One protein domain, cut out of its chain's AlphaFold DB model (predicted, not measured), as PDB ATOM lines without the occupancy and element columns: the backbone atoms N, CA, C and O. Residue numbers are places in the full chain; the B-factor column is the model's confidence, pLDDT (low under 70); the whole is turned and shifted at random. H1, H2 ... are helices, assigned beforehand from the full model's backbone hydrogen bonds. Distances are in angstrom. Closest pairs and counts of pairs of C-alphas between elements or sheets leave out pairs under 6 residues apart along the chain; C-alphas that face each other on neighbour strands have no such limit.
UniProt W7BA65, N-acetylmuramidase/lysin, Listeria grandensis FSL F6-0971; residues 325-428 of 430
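What this domain is: This is residues 325 to 428 of the 430 residues of the protein "N-acetylmuramidase/lysin" of Listeria grandensis FSL F6-0971 (UniProt W7BA65). One long helix, H2, makes the axis of a rod-shaped model, with H1 folded back along its first half and the shorter H3 and H4 packed on different sides of its last half. Residues 325 to 338, with no named element, pass beside the middle of H2, and the long link from H2 to H3 loops at the far end of the rod. The printed part has 104 residues with four named helices, in the order H1, H2, H3, H4, and no named strand; its class is all helix. It is loose, with a radius of gyration of the C-alphas of 18.0 A and spans of 60 by 26 by 23 A.

How they stand to each other: After residues 325 to 338 comes H1, residues 339 to 350, and a tight link of 5 residues leads to H2, residues 356 to 386. H1 and H2 are a helical hairpin: they touch at a shallow tilt of 10 degrees, opposite ways, the closest C-alphas being those of Ile 349 and Lys 358, 6.4 A apart. H2 touches H1 with residues 358 to 372 alone. H2 is the hub, touching the three other helices. H3, residues 404 to 416, forms a second helical hairpin with H2, opposite ways at a shallow tilt of 16 degrees; the closest C-alphas, of Ala 381 and Leu 413, are 5.4 A apart. H4, residues 420 to 427, touches H2 at a shallow tilt of 24 degrees, the same way, with the closest C-alphas, of Glu 382 and Ala 426, 5.5 A apart. H3 and H4, also a helical hairpin, only just touch, with 3 pairs of C-alphas within 8 A, the closest being Val 414 and Lys 423 at 6.8 A. H1 is apart from H3 and from H4. In H1, H2, H3 and H4 every O i to N i+4 pair is within hydrogen-bond range.

Where its parts are: H1 begins at C-alpha 339, at (145.882, 182.010, 106.505), and is 16.3 A long from first to last C-alpha. H2 runs 45.0 A, from C-alpha 356 at (126.450, 190.003, 93.457) to C-alpha 386 at (149.630, 181.020, 130.959). H3 is 18.8 A long. H4 is 11.0 A long and ends at C-alpha 427, at (140.774, 185.400, 130.525).

The domain as a whole: The two C-alphas farthest apart, those of Asn 353 and Asp 400, are 59.7 A from each other. Residues 351 to 356, of which 356 belongs to H2, stand free. The link from H2 to H3, residues 387 to 403, is long; the link from H3 to H4 is tight. The printed part has no cut. The mean pLDDT of the printed part is 90.6, and residues 427 to 428 are under 70.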
ATOM      1  N   GLU A 325     131.394 176.300 109.576       94.56
ATOM      2  CA  GLU A 325     130.610 175.202 110.135       94.56
ATOM      3  C   GLU A 325     129.274 175.071 109.384       94.56
ATOM      4  O   GLU A 325     128.662 176.055 108.974       94.56
ATOM      5  N   GLY A 326     128.835 173.836 109.128       93.00
ATOM      6  CA  GLY A 326     127.594 173.589 108.383       93.00
ATOM      7  C   GLY A 326     127.625 173.957 106.891       93.00
ATOM      8  O   GLY A 326     126.587 173.862 106.246       93.00
ATOM      9  N   GLN A 327     128.786 174.328 106.334       92.88
ATOM     10  CA  GLN A 327     128.958 174.682 104.914       92.88
ATOM     11  C   GLN A 327     128.088 175.867 104.453       92.88
ATOM     12  O   GLN A 327     127.512 175.856 103.362       92.88
ATOM     13  N   GLN A 328     127.987 176.892 105.298       92.12
ATOM     14  CA  GLN A 328     127.240 178.124 105.032       92.12
ATOM     15  C   GLN A 328     128.184 179.272 104.630       92.12
ATOM     16  O   GLN A 328     129.398 179.099 104.575       92.12
ATOM     17  N   LEU A 329     127.633 180.448 104.318       93.12
ATOM     18  CA  LEU A 329     128.417 181.667 104.041       93.12
ATOM     19  C   LEU A 329     128.586 182.560 105.282       93.12
ATOM     20  O   LEU A 329     129.206 183.618 105.223       93.12
ATOM     21  N   THR A 330     128.008 182.145 106.405       91.25
ATOM     22  CA  THR A 330     127.984 182.871 107.673       91.25
ATOM     23  C   THR A 330     128.182 181.891 108.830       91.25
ATOM     24  O   THR A 330     128.227 180.676 108.636       91.25
ATOM     25  N   GLY A 331     128.310 182.416 110.051       92.56
ATOM     26  CA  GLY A 331     128.529 181.612 111.254       92.56
ATOM     27  C   GLY A 331     130.008 181.474 111.613       92.56
ATOM     28  O   GLY A 331     130.831 182.291 111.199       92.56
ATOM     29  N   ASN A 332     130.337 180.468 112.425       93.38
ATOM     30  CA  ASN A 332     131.706 180.249 112.888       93.38
ATOM     31  C   ASN A 332     132.545 179.549 111.818       93.38
ATOM     32  O   ASN A 332     132.070 178.636 111.136       93.38
ATOM     33  N   ILE A 333     133.815 179.934 111.712       95.81
ATOM     34  CA  ILE A 333     134.782 179.199 110.900       95.81
ATOM     35  C   ILE A 333     135.206 177.896 111.586       95.81
ATOM     36  O   ILE A 333     135.404 177.854 112.806       95.81
ATOM     37  N   LYS A 334     135.438 176.851 110.785       95.06
ATOM     38  CA  LYS A 334     135.986 175.573 111.255       95.06
ATOM     39  C   LYS A 334     137.343 175.779 111.933       95.06
ATOM     40  O   LYS A 334     138.066 176.744 111.675       95.06
ATOM     41  N   GLU A 335     137.697 174.860 112.824       90.75
ATOM     42  CA  GLU A 335     138.923 174.943 113.627       90.75
ATOM     43  C   GLU A 335     140.198 174.980 112.776       90.75
ATOM     44  O   GLU A 335     141.113 175.739 113.071       90.75
ATOM     45  N   ASN A 336     140.222 174.234 111.673       91.31
ATOM     46  CA  ASN A 336     141.381 174.101 110.797       91.31
ATOM     47  C   ASN A 336     141.576 175.261 109.802       91.31
ATOM     48  O   ASN A 336     142.493 175.196 108.985       91.31
ATOM     49  N   VAL A 337     140.723 176.291 109.815       95.88
ATOM     50  CA  VAL A 337     140.873 177.441 108.912       95.88
ATOM     51  C   VAL A 337     142.078 178.281 109.326       95.88
ATOM     52  O   VAL A 337     142.141 178.793 110.441       95.88
ATOM     53  N   ASN A 338     143.016 178.453 108.398       92.25
ATOM     54  CA  ASN A 338     144.258 179.198 108.581       92.25
ATOM     55  C   ASN A 338     144.458 180.229 107.453       92.25
ATOM     56  O   ASN A 338     143.643 180.339 106.535       92.25
ATOM     57  N   LYS A 339     145.560 180.985 107.509       92.50
ATOM     58  CA  LYS A 339     145.882 182.010 106.505       92.50
ATOM     59  C   LYS A 339     146.015 181.438 105.085       92.50
ATOM     60  O   LYS A 339     145.518 182.050 104.151       92.50
ATOM     61  N   GLU A 340     146.618 180.262 104.925       94.62
ATOM     62  CA  GLU A 340     146.792 179.628 103.608       94.62
ATOM     63  C   GLU A 340     145.445 179.296 102.952       94.62
ATOM     64  O   GLU A 340     145.244 179.565 101.769       94.62
ATOM     65  N   LEU A 341     144.487 178.776 103.726       96.88
ATOM     66  CA  LEU A 341     143.124 178.519 103.251       96.88
ATOM     67  C   LEU A 341     142.399 179.815 102.875       96.88
ATOM     68  O   LEU A 341     141.717 179.857 101.854       96.88
ATOM     69  N   ILE A 342     142.569 180.877 103.667       97.88
ATOM     70  CA  ILE A 342     142.018 182.205 103.369       97.88
ATOM     71  C   ILE A 342     142.588 182.755 102.056       97.88
ATOM     72  O   ILE A 342     141.826 183.248 101.223       97.88
ATOM     73  N   ASP A 343     143.902 182.653 101.856       97.31
ATOM     74  CA  ASP A 343     144.581 183.138 100.654       97.31
ATOM     75  C   ASP A 343     144.165 182.320  99.419       97.31
ATOM     76  O   ASP A 343     143.894 182.888  98.359       97.31
ATOM     77  N   HIS A 344     144.010 180.999  99.561       97.06
ATOM     78  CA  HIS A 344     143.497 180.139  98.495       97.06
ATOM     79  C   HIS A 344     142.048 180.481  98.113       97.06
ATOM     80  O   HIS A 344     141.727 180.598  96.930       97.06
ATOM     81  N   VAL A 345     141.169 180.704  99.095       98.25
ATOM     82  CA  VAL A 345     139.777 181.110  98.832       98.25
ATOM     83  C   VAL A 345     139.730 182.500  98.194       98.25
ATOM     84  O   VAL A 345     138.967 182.708  97.254       98.25
ATOM     85  N   GLN A 346     140.579 183.438  98.633       98.25
ATOM     86  CA  GLN A 346     140.709 184.752  97.995       98.25
ATOM     87  C   GLN A 346     141.128 184.623  96.528       98.25
ATOM     88  O   GLN A 346     140.569 185.310  95.674       98.25
ATOM     89  N   TYR A 347     142.093 183.748  96.233       97.50
ATOM     90  CA  TYR A 347     142.541 183.485  94.869       97.50
ATOM     91  C   TYR A 347     141.391 182.996  93.983       97.50
ATOM     92  O   TYR A 347     141.197 183.550  92.902       97.50
ATOM     93  N   LEU A 348     140.594 182.032  94.458       95.19
ATOM     94  CA  LEU A 348     139.440 181.506  93.719       95.19
ATOM     95  C   LEU A 348     138.348 182.566  93.512       95.19
ATOM     96  O   LEU A 348     137.857 182.721  92.397       95.19
ATOM     97  N   ILE A 349     138.017 183.351  94.545       95.88
ATOM     98  CA  ILE A 349     137.056 184.464  94.432       95.88
ATOM     99  C   ILE A 349     137.539 185.503  93.409       95.88
ATOM    100  O   ILE A 349     136.736 186.053  92.656       95.88
ATOM    101  N   ASN A 350     138.847 185.757  93.328       94.88
ATOM    102  CA  ASN A 350     139.407 186.693  92.354       94.88
ATOM    103  C   ASN A 350     139.249 186.217  90.899       94.88
ATOM    104  O   ASN A 350     139.157 187.074  90.024       94.88
ATOM    105  N   GLN A 351     139.174 184.901  90.648       90.62
ATOM    106  CA  GLN A 351     138.931 184.334  89.310       90.62
ATOM    107  C   GLN A 351     137.465 184.449  88.854       90.62
ATOM    108  O   GLN A 351     137.158 184.182  87.695       90.62
ATOM    109  N   MET A 352     136.545 184.819  89.750       89.19
ATOM    110  CA  MET A 352     135.141 185.023  89.397       89.19
ATOM    111  C   MET A 352     134.931 186.362  88.688       89.19
ATOM    112  O   MET A 352     135.557 187.375  89.029       89.19
ATOM    113  N   ASN A 353     133.952 186.397  87.787       87.25
ATOM    114  CA  ASN A 353     133.458 187.641  87.205       87.25
ATOM    115  C   ASN A 353     132.802 188.530  88.272       87.25
ATOM    116  O   ASN A 353     132.294 188.056  89.293       87.25
ATOM    117  N   ASN A 354     132.832 189.844  88.049       85.88
ATOM    118  CA  ASN A 354     132.220 190.797  88.970       85.88
ATOM    119  C   ASN A 354     130.696 190.629  88.973       85.88
ATOM    120  O   ASN A 354     130.069 190.562  87.922       85.88
ATOM    121  N   GLY A 355     130.105 190.578  90.164       87.81
ATOM    122  CA  GLY A 355     128.668 190.404  90.331       87.81
ATOM    123  C   GLY A 355     128.274 190.201  91.795       87.81
ATOM    124  O   GLY A 355     129.151 190.113  92.663       87.81
ATOM    125  N   PRO A 356     126.965 190.107  92.090       91.69
ATOM    126  CA  PRO A 356     126.450 190.003  93.457       91.69
ATOM    127  C   PRO A 356     127.048 188.834  94.246       91.69
ATOM    128  O   PRO A 356     127.414 188.998  95.406       91.69
ATOM    129  N   GLN A 357     127.231 187.681  93.601       89.25
ATOM    130  CA  GLN A 357     127.765 186.487  94.253       89.25
ATOM    131  C   GLN A 357     129.245 186.623  94.633       89.25
ATOM    132  O   GLN A 357     129.643 186.213  95.720       89.25
ATOM    133  N   LYS A 358     130.073 187.253  93.784       94.50
ATOM    134  CA  LYS A 358     131.472 187.559  94.128       94.50
ATOM    135  C   LYS A 358     131.538 188.490  95.338       94.50
ATOM    136  O   LYS A 358     132.353 188.279  96.233       94.50
ATOM    137  N   THR A 359     130.652 189.486  95.392       95.19
ATOM    138  CA  THR A 359     130.526 190.393  96.541       95.19
ATOM    139  C   THR A 359     130.122 189.642  97.808       95.19
ATOM    140  O   THR A 359     130.746 189.835  98.850       95.19
ATOM    141  N   GLU A 360     129.133 188.751  97.725       96.62
ATOM    142  CA  GLU A 360     128.690 187.914  98.846       96.62
ATOM    143  C   GLU A 360     129.822 187.010  99.361       96.62
ATOM    144  O   GLU A 360     130.108 186.975 100.558       96.62
ATOM    145  N   PHE A 361     130.546 186.340  98.461       98.00
ATOM    146  CA  PHE A 361     131.683 185.499  98.838       98.00
ATOM    147  C   PHE A 361     132.827 186.319  99.437       98.00
ATOM    148  O   PHE A 361     133.469 185.872 100.388       98.00
ATOM    149  N   GLN A 362     133.061 187.538  98.946       98.25
ATOM    150  CA  GLN A 362     134.058 188.437  99.522       98.25
ATOM    151  C   GLN A 362     133.668 188.900 100.934       98.25
ATOM    152  O   GLN A 362     134.536 189.003 101.804       98.25
ATOM    153  N   GLN A 363     132.382 189.150 101.187       97.69
ATOM    154  CA  GLN A 363     131.876 189.470 102.525       97.69
ATOM    155  C   GLN A 363     132.052 188.287 103.482       97.69
ATOM    156  O   GLN A 363     132.595 188.465 104.574       97.69
ATOM    157  N   ALA A 364     131.688 187.078 103.048       98.19
ATOM    158  CA  ALA A 364     131.922 185.852 103.807       98.19
ATOM    159  C   ALA A 364     133.420 185.652 104.100       98.19
ATOM    160  O   ALA A 364     133.813 185.370 105.231       98.19
ATOM    161  N   LEU A 365     134.294 185.883 103.117       98.44
ATOM    162  CA  LEU A 365     135.737 185.758 103.310       98.44
ATOM    163  C   LEU A 365     136.283 186.805 104.291       98.44
ATOM    164  O   LEU A 365     137.174 186.503 105.083       98.44
ATOM    165  N   ASN A 366     135.751 188.028 104.277       97.88
ATOM    166  CA  ASN A 366     136.135 189.067 105.233       97.88
ATOM    167  C   ASN A 366     135.710 188.708 106.663       97.88
ATOM    168  O   ASN A 366     136.495 188.902 107.591       97.88
ATOM    169  N   LEU A 367     134.525 188.118 106.834       96.12
ATOM    170  CA  LEU A 367     134.093 187.565 108.117       96.12
ATOM    171  C   LEU A 367     135.040 186.448 108.584       96.12
ATOM    172  O   LEU A 367     135.468 186.441 109.738       96.12
ATOM    173  N   ALA A 368     135.423 185.536 107.687       97.31
ATOM    174  CA  ALA A 368     136.369 184.471 108.006       97.31
ATOM    175  C   ALA A 368     137.749 185.029 108.406       97.31
ATOM    176  O   ALA A 368     138.313 184.603 109.411       97.31
ATOM    177  N   LYS A 369     138.264 186.034 107.683       97.19
ATOM    178  CA  LYS A 369     139.515 186.742 108.017       97.19
ATOM    179  C   LYS A 369     139.473 187.353 109.415       97.19
ATOM    180  O   LYS A 369     140.439 187.216 110.164       97.19
ATOM    181  N   GLN A 370     138.364 188.003 109.770       94.62
ATOM    182  CA  GLN A 370     138.177 188.576 111.104       94.62
ATOM    183  C   GLN A 370     138.208 187.492 112.182       94.62
ATOM    184  O   GLN A 370     138.918 187.644 113.169       94.62
ATOM    185  N   GLN A 371     137.519 186.369 111.973       93.94
ATOM    186  CA  GLN A 371     137.520 185.268 112.937       93.94
ATOM    187  C   GLN A 371     138.890 184.585 113.072       93.94
ATOM    188  O   GLN A 371     139.271 184.226 114.182       93.94
ATOM    189  N   VAL A 372     139.658 184.430 111.985       93.56
ATOM    190  CA  VAL A 372     141.040 183.911 112.054       93.56
ATOM    191  C   VAL A 372     141.928 184.848 112.871       93.56
ATOM    192  O   VAL A 372     142.660 184.389 113.745       93.56
ATOM    193  N   LEU A 373     141.846 186.157 112.616       91.69
ATOM    194  CA  LEU A 373     142.596 187.156 113.379       91.69
ATOM    195  C   LEU A 373     142.226 187.113 114.866       91.69
ATOM    196  O   LEU A 373     143.100 187.176 115.725       91.69
ATOM    197  N   GLU A 374     140.939 186.977 115.163       90.44
ATOM    198  CA  GLU A 374     140.425 186.932 116.527       90.44
ATOM    199  C   GLU A 374     140.877 185.663 117.273       90.44
ATOM    200  O   GLU A 374     141.309 185.756 118.422       90.44
ATOM    201  N   LYS A 375     140.880 184.496 116.606       88.44
ATOM    202  CA  LYS A 375     141.454 183.248 117.146       88.44
ATOM    203  C   LYS A 375     142.947 183.390 117.447       88.44
ATOM    204  O   LYS A 375     143.415 182.902 118.472       88.44
ATOM    205  N   GLU A 376     143.698 184.074 116.586       89.81
ATOM    206  CA  GLU A 376     145.131 184.287 116.812       89.81
ATOM    207  C   GLU A 376     145.385 185.242 117.985       89.81
ATOM    208  O   GLU A 376     146.225 184.957 118.839       89.81
ATOM    209  N   ARG A 377     144.610 186.329 118.094       91.12
ATOM    210  CA  ARG A 377     144.657 187.227 119.261       91.12
ATOM    211  C   ARG A 377     144.326 186.487 120.552       91.12
ATOM    212  O   ARG A 377     145.036 186.652 121.541       91.12
ATOM    213  N   GLN A 378     143.298 185.635 120.530       89.00
ATOM    214  CA  GLN A 378     142.950 184.769 121.655       89.00
ATOM    215  C   GLN A 378     144.128 183.878 122.052       89.00
ATOM    216  O   GLN A 378     144.516 183.875 123.217       89.00
ATOM    217  N   ARG A 379     144.725 183.163 121.093       87.94
ATOM    218  CA  ARG A 379     145.853 182.257 121.338       87.94
ATOM    219  C   ARG A 379     147.047 182.992 121.951       87.94
ATOM    220  O   ARG A 379     147.593 182.540 122.953       87.94
ATOM    221  N   ILE A 380     147.421 184.139 121.383       90.88
ATOM    222  CA  ILE A 380     148.524 184.972 121.883       90.88
ATOM    223  C   ILE A 380     148.248 185.438 123.317       90.88
ATOM    224  O   ILE A 380     149.134 185.351 124.168       90.88
ATOM    225  N   ALA A 381     147.029 185.905 123.606       90.88
ATOM    226  CA  ALA A 381     146.653 186.332 124.948       90.88
ATOM    227  C   ALA A 381     146.656 185.161 125.943       90.88
ATOM    228  O   ALA A 381     147.229 185.289 127.022       90.88
ATOM    229  N   GLU A 382     146.080 184.010 125.587       89.19
ATOM    230  CA  GLU A 382     146.064 182.817 126.438       89.19
ATOM    231  C   GLU A 382     147.475 182.316 126.759       89.19
ATOM    232  O   GLU A 382     147.764 182.007 127.916       89.19
ATOM    233  N   ASP A 383     148.367 182.259 125.767       90.56
ATOM    234  CA  ASP A 383     149.764 181.866 125.964       90.56
ATOM    235  C   ASP A 383     150.494 182.873 126.868       90.56
ATOM    236  O   ASP A 383     151.235 182.487 127.776       90.56
ATOM    237  N   ALA A 384     150.255 184.173 126.673       91.50
ATOM    238  CA  ALA A 384     150.836 185.223 127.502       91.50
ATOM    239  C   ALA A 384     150.337 185.158 128.959       91.50
ATOM    240  O   ALA A 384     151.145 185.279 129.880       91.50
ATOM    241  N   ILE A 385     149.044 184.883 129.178       90.31
ATOM    242  CA  ILE A 385     148.465 184.682 130.515       90.31
ATOM    243  C   ILE A 385     149.049 183.425 131.163       90.31
ATOM    244  O   ILE A 385     149.531 183.490 132.292       90.31
ATOM    245  N   LYS A 386     149.051 182.282 130.463       89.88
ATOM    246  CA  LYS A 386     149.630 181.020 130.959       89.88
ATOM    247  C   LYS A 386     151.078 181.218 131.400       89.88
ATOM    248  O   LYS A 386     151.478 180.713 132.444       89.88
ATOM    249  N   ASN A 387     151.849 182.019 130.666       90.88
ATOM    250  CA  ASN A 387     153.240 182.317 130.992       90.88
ATOM    251  C   ASN A 387     153.454 183.073 132.315       90.88
ATOM    252  O   ASN A 387     154.577 183.021 132.830       90.88
ATOM    253  N   LEU A 388     152.423 183.699 132.892       91.06
ATOM    254  CA  LEU A 388     152.482 184.302 134.232       91.06
ATOM    255  C   LEU A 388     152.512 183.249 135.354       91.06
ATOM    256  O   LEU A 388     152.968 183.536 136.459       91.06
ATOM    257  N   PHE A 389     152.065 182.023 135.080       91.62
ATOM    258  CA  PHE A 389     151.914 180.962 136.072       91.62
ATOM    259  C   PHE A 389     153.024 179.908 135.973       91.62
ATOM    260  O   PHE A 389     153.496 179.552 134.888       91.62
ATOM    261  N   GLU A 390     153.455 179.394 137.123       88.31
ATOM    262  CA  GLU A 390     154.319 178.221 137.230       88.31
ATOM    263  C   GLU A 390     153.680 177.043 136.481       88.31
ATOM    264  O   GLU A 390     152.469 176.831 136.532       88.31
ATOM    265  N   GLY A 391     154.488 176.306 135.714       85.12
ATOM    266  CA  GLY A 391     153.994 175.204 134.882       85.12
ATOM    267  C   GLY A 391     153.111 175.611 133.691       85.12
ATOM    268  O   GLY A 391     152.569 174.727 133.042       85.12
ATOM    269  N   GLN A 392     152.971 176.912 133.383       86.38
ATOM    270  CA  GLN A 392     152.159 177.434 132.266       86.38
ATOM    271  C   GLN A 392     150.674 177.026 132.314       86.38
ATOM    272  O   GLN A 392     150.010 176.890 131.285       86.38
ATOM    273  N   GLN A 393     150.137 176.848 133.520       82.75
ATOM    274  CA  GLN A 393     148.752 176.446 133.731       82.75
ATOM    275  C   GLN A 393     147.918 177.614 134.265       82.75
ATOM    276  O   GLN A 393     148.252 178.225 135.280       82.75
ATOM    277  N   LEU A 394     146.797 177.896 133.598       78.62
ATOM    278  CA  LEU A 394     145.820 178.888 134.058       78.62
ATOM    279  C   LEU A 394     145.330 178.543 135.474       78.62
ATOM    280  O   LEU A 394     144.879 177.424 135.716       78.62
ATOM    281  N   GLY A 395     145.413 179.510 136.395       75.00
ATOM    282  CA  GLY A 395     145.002 179.344 137.796       75.00
ATOM    283  C   GLY A 395     146.031 178.657 138.705       75.00
ATOM    284  O   GLY A 395     145.705 178.353 139.851       75.00
ATOM    285  N   GLY A 396     147.253 178.405 138.216       81.12
ATOM    286  CA  GLY A 396     148.371 177.894 139.019       81.12
ATOM    287  C   GLY A 396     148.984 178.938 139.966       81.12
ATOM    288  O   GLY A 396     148.465 180.042 140.132       81.12
ATOM    289  N   LYS A 397     150.130 178.616 140.585       88.62
ATOM    290  CA  LYS A 397     150.917 179.600 141.352       88.62
ATOM    291  C   LYS A 397     151.522 180.620 140.382       88.62
ATOM    292  O   LYS A 397     152.110 180.233 139.378       88.62
ATOM    293  N   VAL A 398     151.368 181.916 140.647       89.38
ATOM    294  CA  VAL A 398     152.020 182.973 139.850       89.38
ATOM    295  C   VAL A 398     153.532 182.883 140.062       89.38
ATOM    296  O   VAL A 398     153.973 182.714 141.197       89.38
ATOM    297  N   LYS A 399     154.328 182.984 138.989       90.75
ATOM    298  CA  LYS A 399     155.794 182.940 139.099       90.75
ATOM    299  C   LYS A 399     156.294 184.130 139.913       90.75
ATOM    300  O   LYS A 399     155.897 185.265 139.658       90.75
ATOM    301  N   ASP A 400     157.266 183.889 140.785       91.00
ATOM    302  CA  ASP A 400     157.862 184.925 141.642       91.00
ATOM    303  C   ASP A 400     158.568 186.053 140.838       91.00
ATOM    304  O   ASP A 400     158.885 187.108 141.379       91.00
ATOM    305  N   THR A 401     158.805 185.848 139.534       91.12
ATOM    306  CA  THR A 401     159.412 186.818 138.604       91.12
ATOM    307  C   THR A 401     158.411 187.737 137.893       91.12
ATOM    308  O   THR A 401     158.833 188.564 137.085       91.12
ATOM    309  N   VAL A 402     157.099 187.570 138.097       92.69
ATOM    310  CA  VAL A 402     156.078 188.413 137.450       92.69
ATOM    311  C   VAL A 402     156.093 189.821 138.051       92.69
ATOM    312  O   VAL A 402     155.999 189.983 139.264       92.69
ATOM    313  N   SER A 403     156.169 190.846 137.196       93.56
ATOM    314  CA  SER A 403     156.078 192.263 137.581       93.56
ATOM    315  C   SER A 403     154.771 192.913 137.113       93.56
ATOM    316  O   SER A 403     154.078 192.376 136.245       93.56
ATOM    317  N   SER A 404     154.460 194.104 137.640       90.75
ATOM    318  CA  SER A 404     153.347 194.944 137.162       90.75
ATOM    319  C   SER A 404     153.423 195.190 135.655       90.75
ATOM    320  O   SER A 404     152.439 194.998 134.952       90.75
ATOM    321  N   ASP A 405     154.616 195.487 135.137       94.19
ATOM    322  CA  ASP A 405     154.825 195.768 133.713       94.19
ATOM    323  C   ASP A 405     154.519 194.550 132.825       94.19
ATOM    324  O   ASP A 405     154.074 194.696 131.686       94.19
ATOM    325  N   MET A 406     154.760 193.328 133.320       92.56
ATOM    326  CA  MET A 406     154.392 192.100 132.604       92.56
ATOM    327  C   MET A 406     152.874 191.921 132.563       92.56
ATOM    328  O   MET A 406     152.336 191.553 131.520       92.56
ATOM    329  N   ILE A 407     152.187 192.215 133.670       90.44
ATOM    330  CA  ILE A 407     150.723 192.162 133.761       90.44
ATOM    331  C   ILE A 407     150.096 193.185 132.805       90.44
ATOM    332  O   ILE A 407     149.200 192.829 132.042       90.44
ATOM    333  N   ASP A 408     150.623 194.411 132.760       92.88
ATOM    334  CA  ASP A 408     150.138 195.463 131.862       92.88
ATOM    335  C   ASP A 408     150.296 195.076 130.382       92.88
ATOM    336  O   ASP A 408     149.384 195.272 129.577       92.88
ATOM    337  N   ARG A 409     151.420 194.448 130.008       92.62
ATOM    338  CA  ARG A 409     151.634 193.935 128.641       92.62
ATOM    339  C   ARG A 409     150.650 192.829 128.268       92.62
ATOM    340  O   ARG A 409     150.129 192.836 127.155       92.62
ATOM    341  N   VAL A 410     150.371 191.898 129.180       91.94
ATOM    342  CA  VAL A 410     149.348 190.859 128.967       91.94
ATOM    343  C   VAL A 410     147.961 191.491 128.831       91.94
ATOM    344  O   VAL A 410     147.190 191.108 127.951       91.94
ATOM    345  N   GLN A 411     147.657 192.510 129.636       91.19
ATOM    346  CA  GLN A 411     146.388 193.228 129.575       91.19
ATOM    347  C   GLN A 411     146.186 193.953 128.235       91.19
ATOM    348  O   GLN A 411     145.059 193.996 127.736       91.19
ATOM    349  N   LEU A 412     147.251 194.485 127.625       92.62
ATOM    350  CA  LEU A 412     147.196 195.056 126.275       92.62
ATOM    351  C   LEU A 412     146.814 193.997 125.229       92.62
ATOM    352  O   LEU A 412     145.889 194.239 124.458       92.62
ATOM    353  N   LEU A 413     147.425 192.808 125.265       92.00
ATOM    354  CA  LEU A 413     147.096 191.700 124.349       92.00
ATOM    355  C   LEU A 413     145.640 191.231 124.505       92.00
ATOM    356  O   LEU A 413     144.930 191.038 123.521       92.00
ATOM    357  N   VAL A 414     145.153 191.121 125.743       90.12
ATOM    358  CA  VAL A 414     143.737 190.829 126.034       90.12
ATOM    359  C   VAL A 414     142.812 191.925 125.495       90.12
ATOM    360  O   VAL A 414     141.689 191.650 125.070       90.12
ATOM    361  N   ASN A 415     143.250 193.183 125.521       90.25
ATOM    362  CA  ASN A 415     142.469 194.307 125.016       90.25
ATOM    363  C   ASN A 415     142.390 194.364 123.492       90.25
ATOM    364  O   ASN A 415     141.440 194.955 122.981       90.25
ATOM    365  N   GLU A 416     143.310 193.712 122.783       91.38
ATOM    366  CA  GLU A 416     143.231 193.554 121.333       91.38
ATOM    367  C   GLU A 416     142.132 192.569 120.908       91.38
ATOM    368  O   GLU A 416     141.652 192.664 119.782       91.38
ATOM    369  N   ILE A 417     141.679 191.656 121.775       90.75
ATOM    370  CA  ILE A 417     140.537 190.766 121.499       90.75
ATOM    371  C   ILE A 417     139.250 191.606 121.430       90.75
ATOM    372  O   ILE A 417     138.853 192.255 122.405       90.75
ATOM    373  N   THR A 418     138.613 191.623 120.261       87.19
ATOM    374  CA  THR A 418     137.449 192.467 119.955       87.19
ATOM    375  C   THR A 418     136.111 191.763 120.172       87.19
ATOM    376  O   THR A 418     135.135 192.412 120.561       87.19
ATOM    377  N   ASP A 419     136.052 190.444 119.984       84.19
ATOM    378  CA  ASP A 419     134.864 189.646 120.251       84.19
ATOM    379  C   ASP A 419     134.706 189.412 121.758       84.19
ATOM    380  O   ASP A 419     135.593 188.905 122.449       84.19
ATOM    381  N   LYS A 420     133.534 189.765 122.293       83.31
ATOM    382  CA  LYS A 420     133.276 189.712 123.739       83.31
ATOM    383  C   LYS A 420     133.299 188.288 124.296       83.31
ATOM    384  O   LYS A 420     133.712 188.101 125.441       83.31
ATOM    385  N   LYS A 421     132.834 187.298 123.529       81.31
ATOM    386  CA  LYS A 421     132.778 185.898 123.970       81.31
ATOM    387  C   LYS A 421     134.183 185.302 123.982       81.31
ATOM    388  O   LYS A 421     134.578 184.706 124.981       81.31
ATOM    389  N   THR A 422     134.954 185.546 122.928       80.25
ATOM    390  CA  THR A 422     136.367 185.179 122.820       80.25
ATOM    391  C   THR A 422     137.195 185.818 123.930       80.25
ATOM    392  O   THR A 422     137.951 185.126 124.609       80.25
ATOM    393  N   LYS A 423     136.984 187.112 124.206       82.94
ATOM    394  CA  LYS A 423     137.670 187.830 125.291       82.94
ATOM    395  C   LYS A 423     137.364 187.241 126.665       82.94
ATOM    396  O   LYS A 423     138.268 187.095 127.483       82.94
ATOM    397  N   LYS A 424     136.105 186.861 126.915       80.31
ATOM    398  CA  LYS A 424     135.717 186.188 128.163       80.31
ATOM    399  C   LYS A 424     136.406 184.826 128.307       80.31
ATOM    400  O   LYS A 424     136.916 184.522 129.383       80.31
ATOM    401  N   ASN A 425     136.457 184.043 127.228       76.50
ATOM    402  CA  ASN A 425     137.104 182.728 127.218       76.50
ATOM    403  C   ASN A 425     138.621 182.822 127.458       76.50
ATOM    404  O   ASN A 425     139.142 182.057 128.264       76.50
ATOM    405  N   ALA A 426     139.304 183.787 126.832       73.81
ATOM    406  CA  ALA A 426     140.754 183.965 126.956       73.81
ATOM    407  C   ALA A 426     141.210 184.242 128.401       73.81
ATOM    408  O   ALA A 426     142.260 183.772 128.831       73.81
ATOM    409  N   CYS A 427     140.416 185.002 129.163       69.12
ATOM    410  CA  CYS A 427     140.774 185.400 130.525       69.12
ATOM    411  C   CYS A 427     140.262 184.441 131.611       69.12
ATOM    412  O   CYS A 427     140.662 184.573 132.766       69.12
ATOM    413  N   ASN A 428     139.353 183.518 131.271       64.38
ATOM    414  CA  ASN A 428     138.642 182.653 132.222       64.38
ATOM    415  C   ASN A 428     138.025 183.428 133.415       64.38
ATOM    416  O   ASN A 428     137.895 182.909 134.526       64.38
TER     417      ASN A 428